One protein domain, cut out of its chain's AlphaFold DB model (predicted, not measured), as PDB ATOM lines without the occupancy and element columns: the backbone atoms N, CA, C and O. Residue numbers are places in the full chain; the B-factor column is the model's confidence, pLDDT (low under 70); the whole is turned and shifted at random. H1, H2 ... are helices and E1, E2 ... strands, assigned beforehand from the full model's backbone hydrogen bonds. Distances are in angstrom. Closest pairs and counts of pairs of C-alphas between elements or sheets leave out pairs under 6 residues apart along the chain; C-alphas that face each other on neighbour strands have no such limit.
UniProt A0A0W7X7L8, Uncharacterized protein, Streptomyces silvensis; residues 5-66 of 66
ATOM      1  N   ILE A   5     -15.903  34.547  36.109       84.69
ATOM      2  CA  ILE A   5     -16.701  35.768  36.283       84.69
ATOM      3  C   ILE A   5     -16.333  36.733  35.171       84.69
ATOM      4  O   ILE A   5     -15.160  36.847  34.827       84.69
ATOM      5  N   SER A   6     -17.315  37.433  34.609       85.19
ATOM      6  CA  SER A   6     -17.045  38.543  33.702       85.19
ATOM      7  C   SER A   6     -17.468  39.864  34.338       85.19
ATOM      8  O   SER A   6     -18.510  39.954  34.978       85.19
ATOM      9  N   PHE A   7     -16.652  40.898  34.207       84.88
ATOM     10  CA  PHE A   7     -16.866  42.177  34.874       84.88
ATOM     11  C   PHE A   7     -16.572  43.315  33.916       84.88
ATOM     12  O   PHE A   7     -15.576  43.286  33.197       84.88
ATOM     13  N   VAL A   8     -17.423  44.336  33.937       82.56
ATOM     14  CA  VAL A   8     -17.293  45.508  33.075       82.56
ATOM     15  C   VAL A   8     -17.003  46.736  33.950       82.56
ATOM     16  O   VAL A   8     -17.934  47.298  34.534       82.56
ATOM     17  N   PRO A   9     -15.742  47.206  34.045       78.81
ATOM     18  CA  PRO A   9     -15.342  48.304  34.924       78.81
ATOM     19  C   PRO A   9     -16.086  49.611  34.649       78.81
ATOM     20  O   PRO A   9     -16.491  50.280  35.598       78.81
ATOM     21  N   PHE A  10     -16.321  49.959  33.378       79.62
ATOM     22  CA  PHE A  10     -16.976  51.225  33.024       79.62
ATOM     23  C   PHE A  10     -18.450  51.282  33.446       79.62
ATOM     24  O   PHE A  10     -18.969  52.358  33.732       79.62
ATOM     25  N   ARG A  11     -19.124  50.125  33.519       73.88
ATOM     26  CA  ARG A  11     -20.501  50.005  34.030       73.88
ATOM     27  C   ARG A  11     -20.555  49.663  35.511       73.88
ATOM     28  O   ARG A  11     -21.627  49.740  36.100       73.88
ATOM     29  N   ARG A  12     -19.415  49.278  36.099       75.56
ATOM     30  CA  ARG A  12     -19.308  48.695  37.446       75.56
ATOM     31  C   ARG A  12     -20.272  47.519  37.653       75.56
ATOM     32  O   ARG A  12     -20.734  47.285  38.764       75.56
ATOM     33  N   GLU A  13     -20.583  46.802  36.578       75.56
ATOM     34  CA  GLU A  13     -21.568  45.726  36.577       75.56
ATOM     35  C   GLU A  13     -20.852  44.377  36.475       75.56
ATOM     36  O   GLU A  13     -20.003  44.165  35.600       75.56
ATOM     37  N   GLU A  14     -21.192  43.463  37.382       72.12
ATOM     38  CA  GLU A  14     -20.775  42.069  37.301       72.12
ATOM     39  C   GLU A  14     -21.706  41.324  36.344       72.12
ATOM     40  O   GLU A  14     -22.884  41.087  36.620       72.12
ATOM     41  N   TRP A  15     -21.161  40.902  35.212       68.88
ATOM     42  CA  TRP A  15     -21.800  39.905  34.373       68.88
ATOM     43  C   TRP A  15     -21.461  38.523  34.951       68.88
ATOM     44  O   TRP A  15     -20.433  37.947  34.605       68.88
ATOM     45  N   LYS A  16     -22.322  38.079  35.882       70.31
ATOM     46  CA  LYS A  16     -22.409  36.807  36.646       70.31
ATOM     47  C   LYS A  16     -21.391  35.689  36.356       70.31
ATOM     48  O   LYS A  16     -21.005  35.435  35.223       70.31
ATOM     49  N   ALA A  17     -21.111  34.880  37.383       71.00
ATOM     50  CA  ALA A  17     -20.394  33.611  37.253       71.00
ATOM     51  C   ALA A  17     -20.973  32.697  36.146       71.00
ATOM     52  O   ALA A  17     -22.144  32.315  36.146       71.00
ATOM     53  N   HIS A  18     -20.113  32.331  35.203       78.38
ATOM     54  CA  HIS A  18     -20.368  31.477  34.058       78.38
ATOM     55  C   HIS A  18     -19.964  30.043  34.397       78.38
ATOM     56  O   HIS A  18     -18.772  29.771  34.576       78.38
ATOM     57  N   PRO A  19     -20.911  29.091  34.413       70.38
ATOM     58  CA  PRO A  19     -20.598  27.689  34.672       70.38
ATOM     59  C   PRO A  19     -19.922  26.999  33.473       70.38
ATOM     60  O   PRO A  19     -19.453  25.870  33.591       70.38
ATOM     61  N   SER A  20     -19.890  27.633  32.291       73.69
ATOM     62  CA  SER A  20     -19.366  27.021  31.064       73.69
ATOM     63  C   SER A  20     -18.605  27.999  30.171       73.69
ATOM     64  O   SER A  20     -18.928  29.186  30.098       73.69
ATOM     65  N   LYS A  21     -17.650  27.465  29.396       77.56
ATOM     66  CA  LYS A  21     -16.848  28.240  28.436       77.56
ATOM     67  C   LYS A  21     -17.685  28.977  27.383       77.56
ATOM     68  O   LYS A  21     -17.308  30.053  26.929       77.56
ATOM     69  N   ARG A  22     -18.833  28.407  27.002       82.19
ATOM     70  CA  ARG A  22     -19.747  28.978  26.002       82.19
ATOM     71  C   ARG A  22     -20.341  30.312  26.460       82.19
ATOM     72  O   ARG A  22     -20.392  31.239  25.659       82.19
ATOM     73  N   ALA A  23     -20.759  30.411  27.721       78.06
ATOM     74  CA  ALA A  23     -21.330  31.644  28.263       78.06
ATOM     75  C   ALA A  23     -20.277  32.767  28.327       78.06
ATOM     76  O   ALA A  23     -20.553  33.898  27.932       78.06
ATOM     77  N   VAL A  24     -19.027  32.423  28.665       79.62
ATOM     78  CA  VAL A  24     -17.907  33.378  28.635       79.62
ATOM     79  C   VAL A  24     -17.629  33.879  27.210       79.62
ATOM     80  O   VAL A  24     -17.484  35.080  26.998       79.62
ATOM     81  N   ARG A  25     -17.642  32.990  26.201       82.00
ATOM     82  CA  ARG A  25     -17.512  33.397  24.786       82.00
ATOM     83  C   ARG A  25     -18.608  34.378  24.363       82.00
ATOM     84  O   ARG A  25     -18.322  35.318  23.630       82.00
ATOM     85  N   GLN A  26     -19.846  34.176  24.816       81.00
ATOM     86  CA  GLN A  26     -20.956  35.091  24.530       81.00
ATOM     87  C   GLN A  26     -20.755  36.458  25.195       81.00
ATOM     88  O   GLN A  26     -20.966  37.477  24.538       81.00
ATOM     89  N   ALA A  27     -20.299  36.486  26.452       78.94
ATOM     90  CA  ALA A  27     -19.984  37.729  27.154       78.94
ATOM     91  C   ALA A  27     -18.916  38.549  26.415       78.94
ATOM     92  O   ALA A  27     -19.065  39.751  26.213       78.94
ATOM     93  N   ILE A  28     -17.877  37.879  25.922       78.94
ATOM     94  CA  ILE A  28     -16.787  38.523  25.181       78.94
ATOM     95  C   ILE A  28     -17.220  38.970  23.795       78.94
ATOM     96  O   ILE A  28     -16.875  40.070  23.378       78.94
ATOM     97  N   ALA A  29     -17.995  38.155  23.078       81.25
ATOM     98  CA  ALA A  29     -18.546  38.557  21.789       81.25
ATOM     99  C   ALA A  29     -19.407  39.824  21.916       81.25
ATOM    100  O   ALA A  29     -19.360  40.675  21.032       81.25
ATOM    101  N   TYR A  30     -20.139  39.972  23.025       76.88
ATOM    102  CA  TYR A  30     -20.901  41.182  23.328       76.88
ATOM    103  C   TYR A  30     -20.012  42.405  23.608       76.88
ATOM    104  O   TYR A  30     -20.352  43.509  23.184       76.88
ATOM    105  N   ASP A  31     -18.883  42.231  24.302       81.88
ATOM    106  CA  ASP A  31     -17.954  43.334  24.593       81.88
ATOM    107  C   ASP A  31     -16.965  43.641  23.454       81.88
ATOM    108  O   ASP A  31     -16.240  44.638  23.497       81.88
ATOM    109  N   LYS A  32     -16.935  42.812  22.400       72.31
ATOM    110  CA  LYS A  32     -16.008  42.944  21.271       72.31
ATOM    111  C   LYS A  32     -16.217  44.290  20.564       72.31
ATOM    112  O   LYS A  32     -17.119  44.451  19.750       72.31
ATOM    113  N   GLY A  33     -15.363  45.258  20.895       66.94
ATOM    114  CA  GLY A  33     -15.415  46.637  20.401       66.94
ATOM    115  C   GLY A  33     -15.240  47.700  21.489       66.94
ATOM    116  O   GLY A  33     -14.901  48.830  21.154       66.94
ATOM    117  N   ARG A  34     -15.427  47.350  22.771       72.62
ATOM    118  CA  ARG A  34     -15.199  48.257  23.913       72.62
ATOM    119  C   ARG A  34     -13.889  47.963  24.637       72.62
ATOM    120  O   ARG A  34     -13.191  48.895  25.003       72.62
ATOM    121  N   GLY A  35     -13.510  46.686  24.744       73.69
ATOM    122  CA  GLY A  35     -12.220  46.294  25.324       73.69
ATOM    123  C   GLY A  35     -12.142  46.510  26.834       73.69
ATOM    124  O   GLY A  35     -11.045  46.579  27.381       73.69
ATOM    125  N   ASP A  36     -13.295  46.607  27.492       82.88
ATOM    126  CA  ASP A  36     -13.390  46.888  28.919       82.88
ATOM    127  C   ASP A  36     -13.704  45.628  29.733       82.88
ATOM    128  O   ASP A  36     -13.518  45.619  30.948       82.88
ATOM    129  N   LEU A  37     -14.188  44.552  29.107       83.94
ATOM    130  CA  LEU A  37     -14.534  43.323  29.813       83.94
ATOM    131  C   LEU A  37     -13.298  42.644  30.408       83.94
ATOM    132  O   LEU A  37     -12.369  42.259  29.698       83.94
ATOM    133  N   ARG A  38     -13.345  42.407  31.718       86.25
ATOM    134  CA  ARG A  38     -12.381  41.593  32.457       86.25
ATOM    135  C   ARG A  38     -12.982  40.236  32.764       86.25
ATOM    136  O   ARG A  38     -14.136  40.155  33.187       86.25
ATOM    137  N   ILE A  39     -12.201  39.181  32.583       86.25
ATOM    138  CA  ILE A  39     -12.598  37.817  32.926       86.25
ATOM    139  C   ILE A  39     -11.760  37.353  34.100       86.25
ATOM    140  O   ILE A  39     -10.549  37.531  34.100       86.25
ATOM    141  N   PHE A  40     -12.391  36.718  35.075       86.69
ATOM    142  CA  PHE A  40     -11.713  36.116  36.206       86.69
ATOM    143  C   PHE A  40     -11.961  34.618  36.222       86.69
ATOM    144  O   PHE A  40     -13.083  34.171  36.002       86.69
ATOM    145  N   SER A  41     -10.927  33.838  36.508       86.38
ATOM    146  CA  SER A  41     -11.044  32.405  36.769       86.38
ATOM    147  C   SER A  41     -11.200  32.159  38.268       86.38
ATOM    148  O   SER A  41     -10.546  32.810  39.086       86.38
ATOM    149  N   ARG A  42     -12.082  31.228  38.644       85.44
ATOM    150  CA  ARG A  42     -12.236  30.795  40.035       85.44
ATOM    151  C   ARG A  42     -11.082  29.876  40.438       85.44
ATOM    152  O   ARG A  42     -10.892  28.819  39.838       85.44
ATOM    153  N   GLY A  43     -10.380  30.244  41.504       83.44
ATOM    154  CA  GLY A  43      -9.394  29.420  42.196       83.44
ATOM    155  C   GLY A  43      -9.854  29.025  43.601       83.44
ATOM    156  O   GLY A  43     -10.726  29.664  44.195       83.44
ATOM    157  N   VAL A  44      -9.262  27.954  44.132       87.12
ATOM    158  CA  VAL A  44      -9.411  27.538  45.532       87.12
ATOM    159  C   VAL A  44      -8.020  27.440  46.142       87.12
ATOM    160  O   VAL A  44      -7.135  26.796  45.584       87.12
ATOM    161  N   SER A  45      -7.811  28.131  47.258       86.75
ATOM    162  CA  SER A  45      -6.529  28.129  47.969       86.75
ATOM    163  C   SER A  45      -6.336  26.829  48.752       86.75
ATOM    164  O   SER A  45      -7.286  26.080  48.972       86.75
ATOM    165  N   GLY A  46      -5.116  26.581  49.239       84.38
ATOM    166  CA  GLY A  46      -4.820  25.408  50.073       84.38
ATOM    167  C   GLY A  46      -5.649  25.319  51.365       84.38
ATOM    168  O   GLY A  46      -5.774  24.239  51.929       84.38
ATOM    169  N   THR A  47      -6.252  26.427  51.812       90.12
ATOM    170  CA  THR A  47      -7.140  26.494  52.987       90.12
ATOM    171  C   THR A  47      -8.628  26.402  52.629       90.12
ATOM    172  O   THR A  47      -9.480  26.514  53.506       90.12
ATOM    173  N   GLY A  48      -8.968  26.223  51.349       85.88
ATOM    174  CA  GLY A  48     -10.349  26.154  50.864       85.88
ATOM    175  C   GLY A  48     -10.994  27.509  50.554       85.88
ATOM    176  O   GLY A  48     -12.122  27.540  50.063       85.88
ATOM    177  N   ALA A  49     -10.303  28.633  50.780       86.69
ATOM    178  CA  ALA A  49     -10.831  29.948  50.416       86.69
ATOM    179  C   ALA A  49     -10.926  30.097  48.890       86.69
ATOM    180  O   ALA A  49      -9.975  29.768  48.173       86.69
ATOM    181  N   ILE A  50     -12.063  30.605  48.412       85.62
ATOM    182  CA  ILE A  50     -12.306  30.897  46.996       85.62
ATOM    183  C   ILE A  50     -11.696  32.258  46.665       85.62
ATOM    184  O   ILE A  50     -11.912  33.228  47.388       85.62
ATOM    185  N   PHE A  51     -10.970  32.332  45.556       84.62
ATOM    186  CA  PHE A  51     -10.445  33.583  45.018       84.62
ATOM    187  C   PHE A  51     -10.664  33.649  43.506       84.62
ATOM    188  O   PHE A  51     -10.951  32.641  42.858       84.62
ATOM    189  N   PHE A  52     -10.529  34.847  42.948       85.38
ATOM    190  CA  PHE A  52     -10.716  35.108  41.528       85.38
ATOM    191  C   PHE A  52      -9.447  35.741  40.963       85.38
ATOM    192  O   PHE A  52      -8.983  36.753  41.484       85.38
ATOM    193  N   LEU A  53      -8.874  35.126  39.927       86.19
ATOM    194  CA  LEU A  53      -7.690  35.641  39.234       86.19
ATOM    195  C   LEU A  53      -8.089  36.198  37.882       86.19
ATOM    196  O   LEU A  53      -8.727  35.488  37.103       86.19
ATOM    197  N   GLU A  54      -7.697  37.441  37.611       87.19
ATOM    198  CA  GLU A  54      -7.896  38.054  36.301       87.19
ATOM    199  C   GLU A  54      -7.154  37.227  35.243       87.19
ATOM    200  O   GLU A  54      -5.988  36.873  35.412       87.19
ATOM    201  N   VAL A  55      -7.863  36.872  34.177       86.38
ATOM    202  CA  VAL A  55      -7.338  36.141  33.028       86.38
ATOM    203  C   VAL A  55      -6.910  37.178  32.004       86.38
ATOM    204  O   VAL A  55      -7.720  38.011  31.590       86.38
ATOM    205  N   SER A  56      -5.641  37.133  31.599       83.25
ATOM    206  CA  SER A  56      -5.134  38.031  30.565       83.25
ATOM    207  C   SER A  56      -5.820  37.760  29.222       83.25
ATOM    208  O   SER A  56      -6.405  36.698  28.993       83.25
ATOM    209  N   ARG A  57      -5.746  38.723  28.299       77.38
ATOM    210  CA  ARG A  57      -6.326  38.557  26.962       77.38
ATOM    211  C   ARG A  57      -5.656  37.428  26.173       77.38
ATOM    212  O   ARG A  57      -6.359  36.679  25.501       77.38
ATOM    213  N   ASP A  58      -4.342  37.282  26.299       82.44
ATOM    214  CA  ASP A  58      -3.581  36.233  25.615       82.44
ATOM    215  C   ASP A  58      -3.932  34.848  26.176       82.44
ATOM    216  O   ASP A  58      -4.218  33.921  25.416       82.44
ATOM    217  N   ASP A  59      -4.019  34.719  27.507       83.38
ATOM    218  CA  ASP A  59      -4.460  33.478  28.159       83.38
ATOM    219  C   ASP A  59      -5.902  33.134  27.785       83.38
ATOM    220  O   ASP A  59      -6.237  31.969  27.575       83.38
ATOM    221  N   TRP A  60      -6.771  34.143  27.677       77.38
ATOM    222  CA  TRP A  60      -8.130  33.960  27.187       77.38
ATOM    223  C   TRP A  60      -8.131  33.388  25.766       77.38
ATOM    224  O   TRP A  60      -8.805  32.386  25.505       77.38
ATOM    225  N   GLU A  61      -7.388  34.000  24.842       79.44
ATOM    226  CA  GLU A  61      -7.325  33.511  23.468       79.44
ATOM    227  C   GLU A  61      -6.796  32.073  23.446       79.44
ATOM    228  O   GLU A  61      -7.423  31.219  22.825       79.44
ATOM    229  N   ALA A  62      -5.769  31.737  24.226       82.81
ATOM    230  CA  ALA A  62      -5.269  30.366  24.343       82.81
ATOM    231  C   ALA A  62      -6.300  29.376  24.933       82.81
ATOM    232  O   ALA A  62      -6.470  28.265  24.429       82.81
ATOM    233  N   LEU A  63      -7.029  29.759  25.985       77.38
ATOM    234  CA  LEU A  63      -7.971  28.884  26.699       77.38
ATOM    235  C   LEU A  63      -9.279  28.620  25.930       77.38
ATOM    236  O   LEU A  63      -9.979  27.630  26.213       77.38
ATOM    237  N   PHE A  64      -9.638  29.518  25.005       71.69
ATOM    238  CA  PHE A  64     -10.969  29.572  24.396       71.69
ATOM    239  C   PHE A  64     -10.999  29.727  22.869       71.69
ATOM    240  O   PHE A  64     -12.108  29.751  22.336       71.69
ATOM    241  N   SER A  65      -9.873  29.763  22.154       68.31
ATOM    242  CA  SER A  65      -9.839  29.770  20.674       68.31
ATOM    243  C   SER A  65     -10.098  28.406  20.004       68.31
ATOM    244  O   SER A  65     -10.149  28.346  18.779       68.31
ATOM    245  N   GLY A  66     -10.315  27.337  20.784       59.91
ATOM    246  CA  GLY A  66     -10.639  25.983  20.297       59.91
ATOM    247  C   GLY A  66     -12.087  25.732  19.877       59.91
ATOM    248  O   GLY A  66     -13.022  26.242  20.546       59.91
TER     249      GLY A  66
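AT A GLANCE: This is residues 5 to 66 of the 66 residues of an uncharacterized protein of Streptomyces silvensis (UniProt A0A0W7X7L8). Two hairpins side by side, E1 with E2 and E3 with E4, make a strongly twisted sheet, with H1 over one face; H2 only grazes it. The 62 printed residues run E1 E2 H1 E3 E4 H2, class mixed; sheet order E2 E1 E3 E4, antiparallel. The whole is compact, radius of gyration of the C-alphas 12.1 A, spanning 39 by 30 by 19 A.

IN THESE COORDINATES: E1, residues 5 to 8, begins at C-alpha 5 (-16.701, 35.768, 36.283); E2 is 13 to 18. H1 is 21 to 31, 15.6 A; E3 38 to 44, 19.4 A; E4 50 to 55, 15.7 A. H2, 57 to 64, ends at C-alpha 64 (-10.969, 29.572, 24.396).

HOW THE PARTS SIT: Within hydrogen-bond range are N 15 and O 6 of E2 and E1, N 5 and O 40 of E1 and E3, and N 41 and O 53 of E3 and E4, each 2.8 A. H1 runs along E1, 3 degrees on the local plane, height over the sheet 9.1 A; their closest C-alphas, Ser 6 and Ala 27, are 7.2 A apart. E2, H1, E3 form a split strand-helix-strand unit, E1 between the strands, its crossover right-handed. H1 and H2 are close but not clearly touching: closest C-alphas Lys 21 and Phe 64, 7.3 A. In both helices every O i to N i+4 pair is within range.

THE WHOLE: The C-alphas farthest apart, Gly 33 and Thr 47, are 39.2 A apart. The printed part has no cut and no long link. Residues 15, 33, 65 and 66 have pLDDT under 70.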